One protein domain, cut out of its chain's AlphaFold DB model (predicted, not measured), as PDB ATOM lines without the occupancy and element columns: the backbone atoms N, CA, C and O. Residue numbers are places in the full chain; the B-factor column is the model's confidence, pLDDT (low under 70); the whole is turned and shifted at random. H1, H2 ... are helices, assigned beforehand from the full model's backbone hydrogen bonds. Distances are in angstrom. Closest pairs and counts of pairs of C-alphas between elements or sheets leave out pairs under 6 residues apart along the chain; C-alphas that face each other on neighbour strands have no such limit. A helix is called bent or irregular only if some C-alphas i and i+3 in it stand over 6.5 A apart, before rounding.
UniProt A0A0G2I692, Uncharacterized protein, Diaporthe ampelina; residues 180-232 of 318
ATOM      1  N   GLY A 180     156.916 156.509 117.220       36.50
ATOM      2  CA  GLY A 180     157.826 157.423 116.539       36.50
ATOM      3  C   GLY A 180     157.220 158.166 115.341       36.50
ATOM      4  O   GLY A 180     157.710 159.255 115.047       36.50
ATOM      5  N   ASP A 181     156.158 157.657 114.706       40.47
ATOM      6  CA  ASP A 181     155.671 158.196 113.418       40.47
ATOM      7  C   ASP A 181     154.760 159.438 113.544       40.47
ATOM      8  O   ASP A 181     154.748 160.319 112.689       40.47
ATOM      9  N   ALA A 182     154.107 159.627 114.698       48.44
ATOM     10  CA  ALA A 182     153.252 160.796 114.957       48.44
ATOM     11  C   ALA A 182     153.985 162.154 114.851       48.44
ATOM     12  O   ALA A 182     153.366 163.186 114.607       48.44
ATOM     13  N   ARG A 183     155.317 162.177 115.018       48.12
ATOM     14  CA  ARG A 183     156.117 163.414 114.905       48.12
ATOM     15  C   ARG A 183     156.301 163.879 113.458       48.12
ATOM     16  O   ARG A 183     156.579 165.064 113.255       48.12
ATOM     17  N   ILE A 184     156.216 162.959 112.494       49.16
ATOM     18  CA  ILE A 184     156.425 163.244 111.070       49.16
ATOM     19  C   ILE A 184     155.169 163.924 110.503       49.16
ATOM     20  O   ILE A 184     155.290 164.980 109.886       49.16
ATOM     21  N   ASP A 185     153.979 163.430 110.852       55.19
ATOM     22  CA  ASP A 185     152.686 163.977 110.407       55.19
ATOM     23  C   ASP A 185     152.388 165.382 111.006       55.19
ATOM     24  O   ASP A 185     151.923 166.294 110.319       55.19
ATOM     25  N   GLU A 186     152.772 165.641 112.267       58.28
ATOM     26  CA  GLU A 186     152.627 166.969 112.905       58.28
ATOM     27  C   GLU A 186     153.395 168.089 112.174       58.28
ATOM     28  O   GLU A 186     152.923 169.226 112.087       58.28
ATOM     29  N   HIS A 187     154.587 167.784 111.648       55.72
ATOM     30  CA  HIS A 187     155.430 168.767 110.958       55.72
ATOM     31  C   HIS A 187     154.934 169.096 109.546       55.72
ATOM     32  O   HIS A 187     155.295 170.151 109.019       55.72
ATOM     33  N   GLU A 188     154.146 168.216 108.929       60.06
ATOM     34  CA  GLU A 188     153.576 168.431 107.594       60.06
ATOM     35  C   GLU A 188     152.277 169.239 107.639       60.06
ATOM     36  O   GLU A 188     152.017 170.041 106.738       60.06
ATOM     37  N   ARG A 189     151.501 169.107 108.722       62.44
ATOM     38  CA  ARG A 189     150.255 169.863 108.933       62.44
ATOM     39  C   ARG A 189     150.482 171.316 109.373       62.44
ATOM     40  O   ARG A 189     149.584 172.139 109.216       62.44
ATOM     41  N   SER A 190     151.664 171.654 109.897       68.25
ATOM     42  CA  SER A 190     151.989 173.015 110.346       68.25
ATOM     43  C   SER A 190     152.333 173.957 109.183       68.25
ATOM     44  O   SER A 190     153.362 173.810 108.514       68.25
ATOM     45  N   HIS A 191     151.522 175.000 108.978       75.81
ATOM     46  CA  HIS A 191     151.803 176.041 107.985       75.81
ATOM     47  C   HIS A 191     153.005 176.896 108.397       75.81
ATOM     48  O   HIS A 191     153.855 177.212 107.559       75.81
ATOM     49  N   VAL A 192     153.116 177.240 109.682       75.31
ATOM     50  CA  VAL A 192     154.228 178.037 110.228       75.31
ATOM     51  C   VAL A 192     155.559 177.301 110.078       75.31
ATOM     52  O   VAL A 192     156.575 177.913 109.736       75.31
ATOM     53  N   GLN A 193     155.573 175.986 110.286       74.50
ATOM     54  CA  GLN A 193     156.794 175.200 110.167       74.50
ATOM     55  C   GLN A 193     157.198 174.960 108.709       74.50
ATOM     56  O   GLN A 193     158.399 174.935 108.411       74.50
ATOM     57  N   ARG A 194     156.228 174.888 107.788       76.94
ATOM     58  CA  ARG A 194     156.481 174.885 106.340       76.94
ATOM     59  C   ARG A 194     157.105 176.202 105.877       76.94
ATOM     60  O   ARG A 194     158.159 176.185 105.247       76.94
ATOM     61  N   LEU A 195     156.537 177.333 106.299       77.50
ATOM     62  CA  LEU A 195     157.054 178.668 105.980       77.50
ATOM     63  C   LEU A 195     158.459 178.898 106.570       77.50
ATOM     64  O   LEU A 195     159.338 179.467 105.927       77.50
ATOM     65  N   GLY A 196     158.699 178.414 107.793       75.25
ATOM     66  CA  GLY A 196     160.017 178.461 108.428       75.25
ATOM     67  C   GLY A 196     161.075 177.622 107.701       75.25
ATOM     68  O   GLY A 196     162.240 178.019 107.673       75.25
ATOM     69  N   ARG A 197     160.678 176.499 107.082       74.62
ATOM     70  CA  ARG A 197     161.552 175.645 106.261       74.62
ATOM     71  C   ARG A 197     161.872 176.298 104.915       74.62
ATOM     72  O   ARG A 197     163.033 176.298 104.521       74.62
ATOM     73  N   GLU A 198     160.883 176.911 104.268       77.88
ATOM     74  CA  GLU A 198     161.070 177.697 103.037       77.88
ATOM     75  C   GLU A 198     162.040 178.877 103.261       77.88
ATOM     76  O   GLU A 198     162.901 179.152 102.425       77.88
ATOM     77  N   MET A 199     161.982 179.516 104.434       79.19
ATOM     78  CA  MET A 199     162.864 180.630 104.816       79.19
ATOM     79  C   MET A 199     164.173 180.215 105.519       79.19
ATOM     80  O   MET A 199     164.899 181.087 105.993       79.19
ATOM     81  N   HIS A 200     164.501 178.917 105.595       74.56
ATOM     82  CA  HIS A 200     165.723 178.391 106.239       74.56
ATOM     83  C   HIS A 200     165.955 178.892 107.682       74.56
ATOM     84  O   HIS A 200     167.091 179.084 108.123       74.56
ATOM     85  N   LEU A 201     164.883 179.107 108.446       77.56
ATOM     86  CA  LEU A 201     164.986 179.544 109.836       77.56
ATOM     87  C   LEU A 201     165.291 178.357 110.767       77.56
ATOM     88  O   LEU A 201     164.777 177.252 110.568       77.56
ATOM     89  N   PRO A 202     166.088 178.560 111.834       78.69
ATOM     90  CA  PRO A 202     166.390 177.500 112.788       78.69
ATOM     91  C   PRO A 202     165.114 177.023 113.500       78.69
ATOM     92  O   PRO A 202     164.391 177.809 114.119       78.69
ATOM     93  N   GLN A 203     164.871 175.706 113.493       72.62
ATOM     94  CA  GLN A 203     163.658 175.096 114.064       72.62
ATOM     95  C   GLN A 203     163.447 175.398 115.557       72.62
ATOM     96  O   GLN A 203     162.319 175.376 116.047       72.62
ATOM     97  N   LYS A 204     164.509 175.754 116.286       79.75
ATOM     98  CA  LYS A 204     164.442 176.147 117.699       79.75
ATOM     99  C   LYS A 204     163.655 177.447 117.932       79.75
ATOM    100  O   LYS A 204     163.116 177.633 119.015       79.75
ATOM    101  N   VAL A 205     163.583 178.327 116.930       80.12
ATOM    102  CA  VAL A 205     162.836 179.600 116.998       80.12
ATOM    103  C   VAL A 205     161.439 179.446 116.403       80.12
ATOM    104  O   VAL A 205     160.482 180.016 116.914       80.12
ATOM    105  N   VAL A 206     161.307 178.631 115.357       78.75
ATOM    106  CA  VAL A 206     160.022 178.404 114.682       78.75
ATOM    107  C   VAL A 206     159.091 177.527 115.521       78.75
ATOM    108  O   VAL A 206     157.906 177.818 115.600       78.75
ATOM    109  N   SER A 207     159.607 176.505 116.208       78.50
ATOM    110  CA  SER A 207     158.786 175.580 117.009       78.50
ATOM    111  C   SER A 207     157.974 176.225 118.148       78.50
ATOM    112  O   SER A 207     156.796 175.886 118.260       78.50
ATOM    113  N   PRO A 208     158.486 177.165 118.975       83.19
ATOM    114  CA  PRO A 208     157.648 177.834 119.974       83.19
ATOM    115  C   PRO A 208     156.580 178.732 119.335       83.19
ATOM    116  O   PRO A 208     155.479 178.834 119.868       83.19
ATOM    117  N   ILE A 209     156.882 179.352 118.189       80.69
ATOM    118  CA  ILE A 209     155.944 180.216 117.461       80.69
ATOM    119  C   ILE A 209     154.841 179.373 116.813       80.69
ATOM    120  O   ILE A 209     153.666 179.693 116.964       80.69
ATOM    121  N   ALA A 210     155.206 178.273 116.152       79.94
ATOM    122  CA  ALA A 210     154.267 177.323 115.563       79.94
ATOM    123  C   ALA A 210     153.343 176.739 116.637       79.94
ATOM    124  O   ALA A 210     152.128 176.768 116.489       79.94
ATOM    125  N   ARG A 211     153.895 176.333 117.788       80.44
ATOM    126  CA  ARG A 211     153.101 175.812 118.910       80.44
ATOM    127  C   ARG A 211     152.140 176.841 119.510       80.44
ATOM    128  O   ARG A 211     151.081 176.463 120.000       80.44
ATOM    129  N   PHE A 212     152.507 178.123 119.494       82.31
ATOM    130  CA  PHE A 212     151.651 179.205 119.981       82.31
ATOM    131  C   PHE A 212     150.543 179.576 118.983       82.31
ATOM    132  O   PHE A 212     149.406 179.795 119.395       82.31
ATOM    133  N   LEU A 213     150.860 179.651 117.684       81.44
ATOM    134  CA  LEU A 213     149.927 180.087 116.636       81.44
ATOM    135  C   LEU A 213     149.037 178.964 116.094       81.44
ATOM    136  O   LEU A 213     147.931 179.236 115.633       81.44
ATOM    137  N   GLU A 214     149.483 177.712 116.172       78.94
ATOM    138  CA  GLU A 214     148.761 176.541 115.665       78.94
ATOM    139  C   GLU A 214     148.413 175.563 116.799       78.94
ATOM    140  O   GLU A 214     148.822 174.396 116.784       78.94
ATOM    141  N   PRO A 215     147.610 175.992 117.794       76.75
ATOM    142  CA  PRO A 215     147.203 175.109 118.880       76.75
ATOM    143  C   PRO A 215     146.358 173.934 118.370       76.75
ATOM    144  O   PRO A 215     146.362 172.875 118.978       76.75
ATOM    145  N   HIS A 216     145.677 174.079 117.232       71.62
ATOM    146  CA  HIS A 216     144.873 173.008 116.643       71.62
ATOM    147  C   HIS A 216     145.705 171.798 116.176       71.62
ATOM    148  O   HIS A 216     145.165 170.700 116.142       71.62
ATOM    149  N   VAL A 217     146.999 171.968 115.861       71.75
ATOM    150  CA  VAL A 217     147.903 170.860 115.493       71.75
ATOM    151  C   VAL A 217     148.554 170.277 116.750       71.75
ATOM    152  O   VAL A 217     148.377 169.099 117.059       71.75
ATOM    153  N   TYR A 218     149.243 171.119 117.528       68.31
ATOM    154  CA  TYR A 218     150.086 170.682 118.654       68.31
ATOM    155  C   TYR A 218     149.349 170.475 119.983       68.31
ATOM    156  O   TYR A 218     149.910 169.893 120.911       68.31
ATOM    157  N   ALA A 219     148.131 170.995 120.117       67.31
ATOM    158  CA  ALA A 219     147.240 170.736 121.249       67.31
ATOM    159  C   ALA A 219     145.983 169.968 120.803       67.31
ATOM    160  O   ALA A 219     144.961 170.002 121.488       67.31
ATOM    161  N   SER A 220     146.065 169.271 119.662       71.19
ATOM    162  CA  SER A 220     145.052 168.301 119.251       71.19
ATOM    163  C   SER A 220     144.942 167.172 120.276       71.19
ATOM    164  O   SER A 220     145.884 166.874 121.012       71.19
ATOM    165  N   HIS A 221     143.783 166.514 120.314       67.44
ATOM    166  CA  HIS A 221     143.553 165.386 121.214       67.44
ATOM    167  C   HIS A 221     144.592 164.271 121.022       67.44
ATOM    168  O   HIS A 221     145.141 163.770 121.997       67.44
ATOM    169  N   GLN A 222     144.927 163.945 119.772       68.94
ATOM    170  CA  GLN A 222     145.927 162.929 119.434       68.94
ATOM    171  C   GLN A 222     147.329 163.311 119.931       68.94
ATOM    172  O   GLN A 222     147.999 162.499 120.570       68.94
ATOM    173  N   ALA A 223     147.747 164.565 119.718       70.50
ATOM    174  CA  ALA A 223     149.027 165.069 120.214       70.50
ATOM    175  C   ALA A 223     149.077 165.088 121.751       70.50
ATOM    176  O   ALA A 223     150.090 164.718 122.351       70.50
ATOM    177  N   MET A 224     147.974 165.474 122.405       70.12
ATOM    178  CA  MET A 224     147.863 165.475 123.866       70.12
ATOM    179  C   MET A 224     147.893 164.054 124.434       70.12
ATOM    180  O   MET A 224     148.641 163.815 125.377       70.12
ATOM    181  N   ARG A 225     147.163 163.101 123.842       71.44
ATOM    182  CA  ARG A 225     147.182 161.682 124.235       71.44
ATOM    183  C   ARG A 225     148.587 161.097 124.096       71.44
ATOM    184  O   ARG A 225     149.132 160.557 125.050       71.44
ATOM    185  N   ALA A 226     149.250 161.325 122.961       73.56
ATOM    186  CA  ALA A 226     150.639 160.908 122.768       73.56
ATOM    187  C   ALA A 226     151.607 161.566 123.775       73.56
ATOM    188  O   ALA A 226     152.588 160.950 124.202       73.56
ATOM    189  N   PHE A 227     151.363 162.820 124.161       74.38
ATOM    190  CA  PHE A 227     152.141 163.514 125.188       74.38
ATOM    191  C   PHE A 227     151.890 162.951 126.598       74.38
ATOM    192  O   PHE A 227     152.847 162.761 127.354       74.38
ATOM    193  N   LEU A 228     150.641 162.651 126.951       70.81
ATOM    194  CA  LEU A 228     150.250 162.080 128.244       70.81
ATOM    195  C   LEU A 228     150.788 160.657 128.420       70.81
ATOM    196  O   LEU A 228     151.427 160.386 129.442       70.81
ATOM    197  N   ALA A 229     150.665 159.820 127.387       70.06
ATOM    198  CA  ALA A 229     151.264 158.488 127.324       70.06
ATOM    199  C   ALA A 229     152.782 158.531 127.587       70.06
ATOM    200  O   ALA A 229     153.329 157.712 128.322       70.06
ATOM    201  N   ARG A 230     153.481 159.546 127.056       68.44
ATOM    202  CA  ARG A 230     154.926 159.749 127.289       68.44
ATOM    203  C   ARG A 230     155.268 160.261 128.686       68.44
ATOM    204  O   ARG A 230     156.373 160.020 129.160       68.44
ATOM    205  N   THR A 231     154.364 161.006 129.315       70.25
ATOM    206  CA  THR A 231     154.599 161.631 130.628       70.25
ATOM    207  C   THR A 231     154.384 160.635 131.775       70.25
ATOM    208  O   THR A 231     154.655 160.955 132.929       70.25
ATOM    209  N   GLY A 232     153.916 159.418 131.473       59.06
ATOM    210  CA  GLY A 232     153.599 158.405 132.477       59.06
ATOM    211  C   GLY A 232     152.369 158.760 133.322       59.06
ATOM    212  O   GLY A 232     152.105 158.105 134.327       59.06
TER     213      GLY A 232
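This is residues 180 to 232 of the 318 residues of an uncharacterized protein of Diaporthe ampelina (UniProt A0A0G2I692). A helical hairpin, H2 and H3 side by side, makes one end of an elongated model, and the helix H5 makes the other end, with H1 and the short H4 in the stretch between them. The contacts outside the hairpin are few, and H5 stays well away from H2 and H3. The printed part has 53 residues, with five named helices in the order H1, H2, H3, H4, H5 and no named strand; the class is all helix. The whole is only just compact, close to loose, with a radius of gyration of the C-alphas of 11.5 A, and its spans are 36 by 21 by 17 A.

H1, residues 182 to 189, and H2, residues 191 to 198, only just touch, with 3 pairs of C-alphas within 8 A, and only at the corner by their link. Their closest C-alphas are those of His 187 and Gln 193, 6.6 A apart, and their lines are about perpendicular at 85 degrees. H2 and H3, residues 203 to 213, touch as a helical hairpin, opposite ways at a shallow tilt of 23 degrees; their closest C-alphas, of Val 192 and Ala 210, are 5.4 A apart. H3 and H4, residues 215 to 218, are close but not clearly touching, the closest C-alphas being those of Arg 211 and Tyr 218, 6.0 A apart. H4 and H1 only just touch, with 3 pairs of C-alphas within 8 A; the closest are those of Glu 186 and Val 217, 6.6 A apart. H5, residues 221 to 231, is close to H4 but not clearly touching it, the closest C-alphas, of Val 217 and Ala 223, being 7.6 A apart. H5 is also close to H1 but not clearly touching it, with the closest C-alphas, of Ala 182 and Ala 223, 8.0 A apart. H1 and H5 run opposite ways at a shallow tilt of 34.6 degrees, only just short of steep. H5 is apart from H2 and H3, H1 is apart from H3, and H2 is apart from H4. In H2 and H5 every O i to N i+4 pair is within hydrogen-bond range, against 2 of 4 in H1 and 5 of 7 in H3; H4 is too short for such a pair, and its one O i to N i+3 pair is not within range.

H1 begins at C-alpha 182, (153.252, 160.796, 114.957), and H2 ends at C-alpha 198, (161.070, 177.697, 103.037). H3 is 14.8 A from first to last C-alpha; it is neither bent nor irregular, but only just: C-alphas 205 and 208 are 6.2 A apart. H5 is 15.0 A long by the same measure and ends at C-alpha 231, (154.599, 161.631, 130.628).

The two C-alphas farthest apart, of Met 199 and Gly 232, are 36.7 A apart. The printed part has no cut, and its four links between helices are tight. The mean pLDDT of the printed part is 70.2; 17 residues are under 70, among them residues 180 to 190.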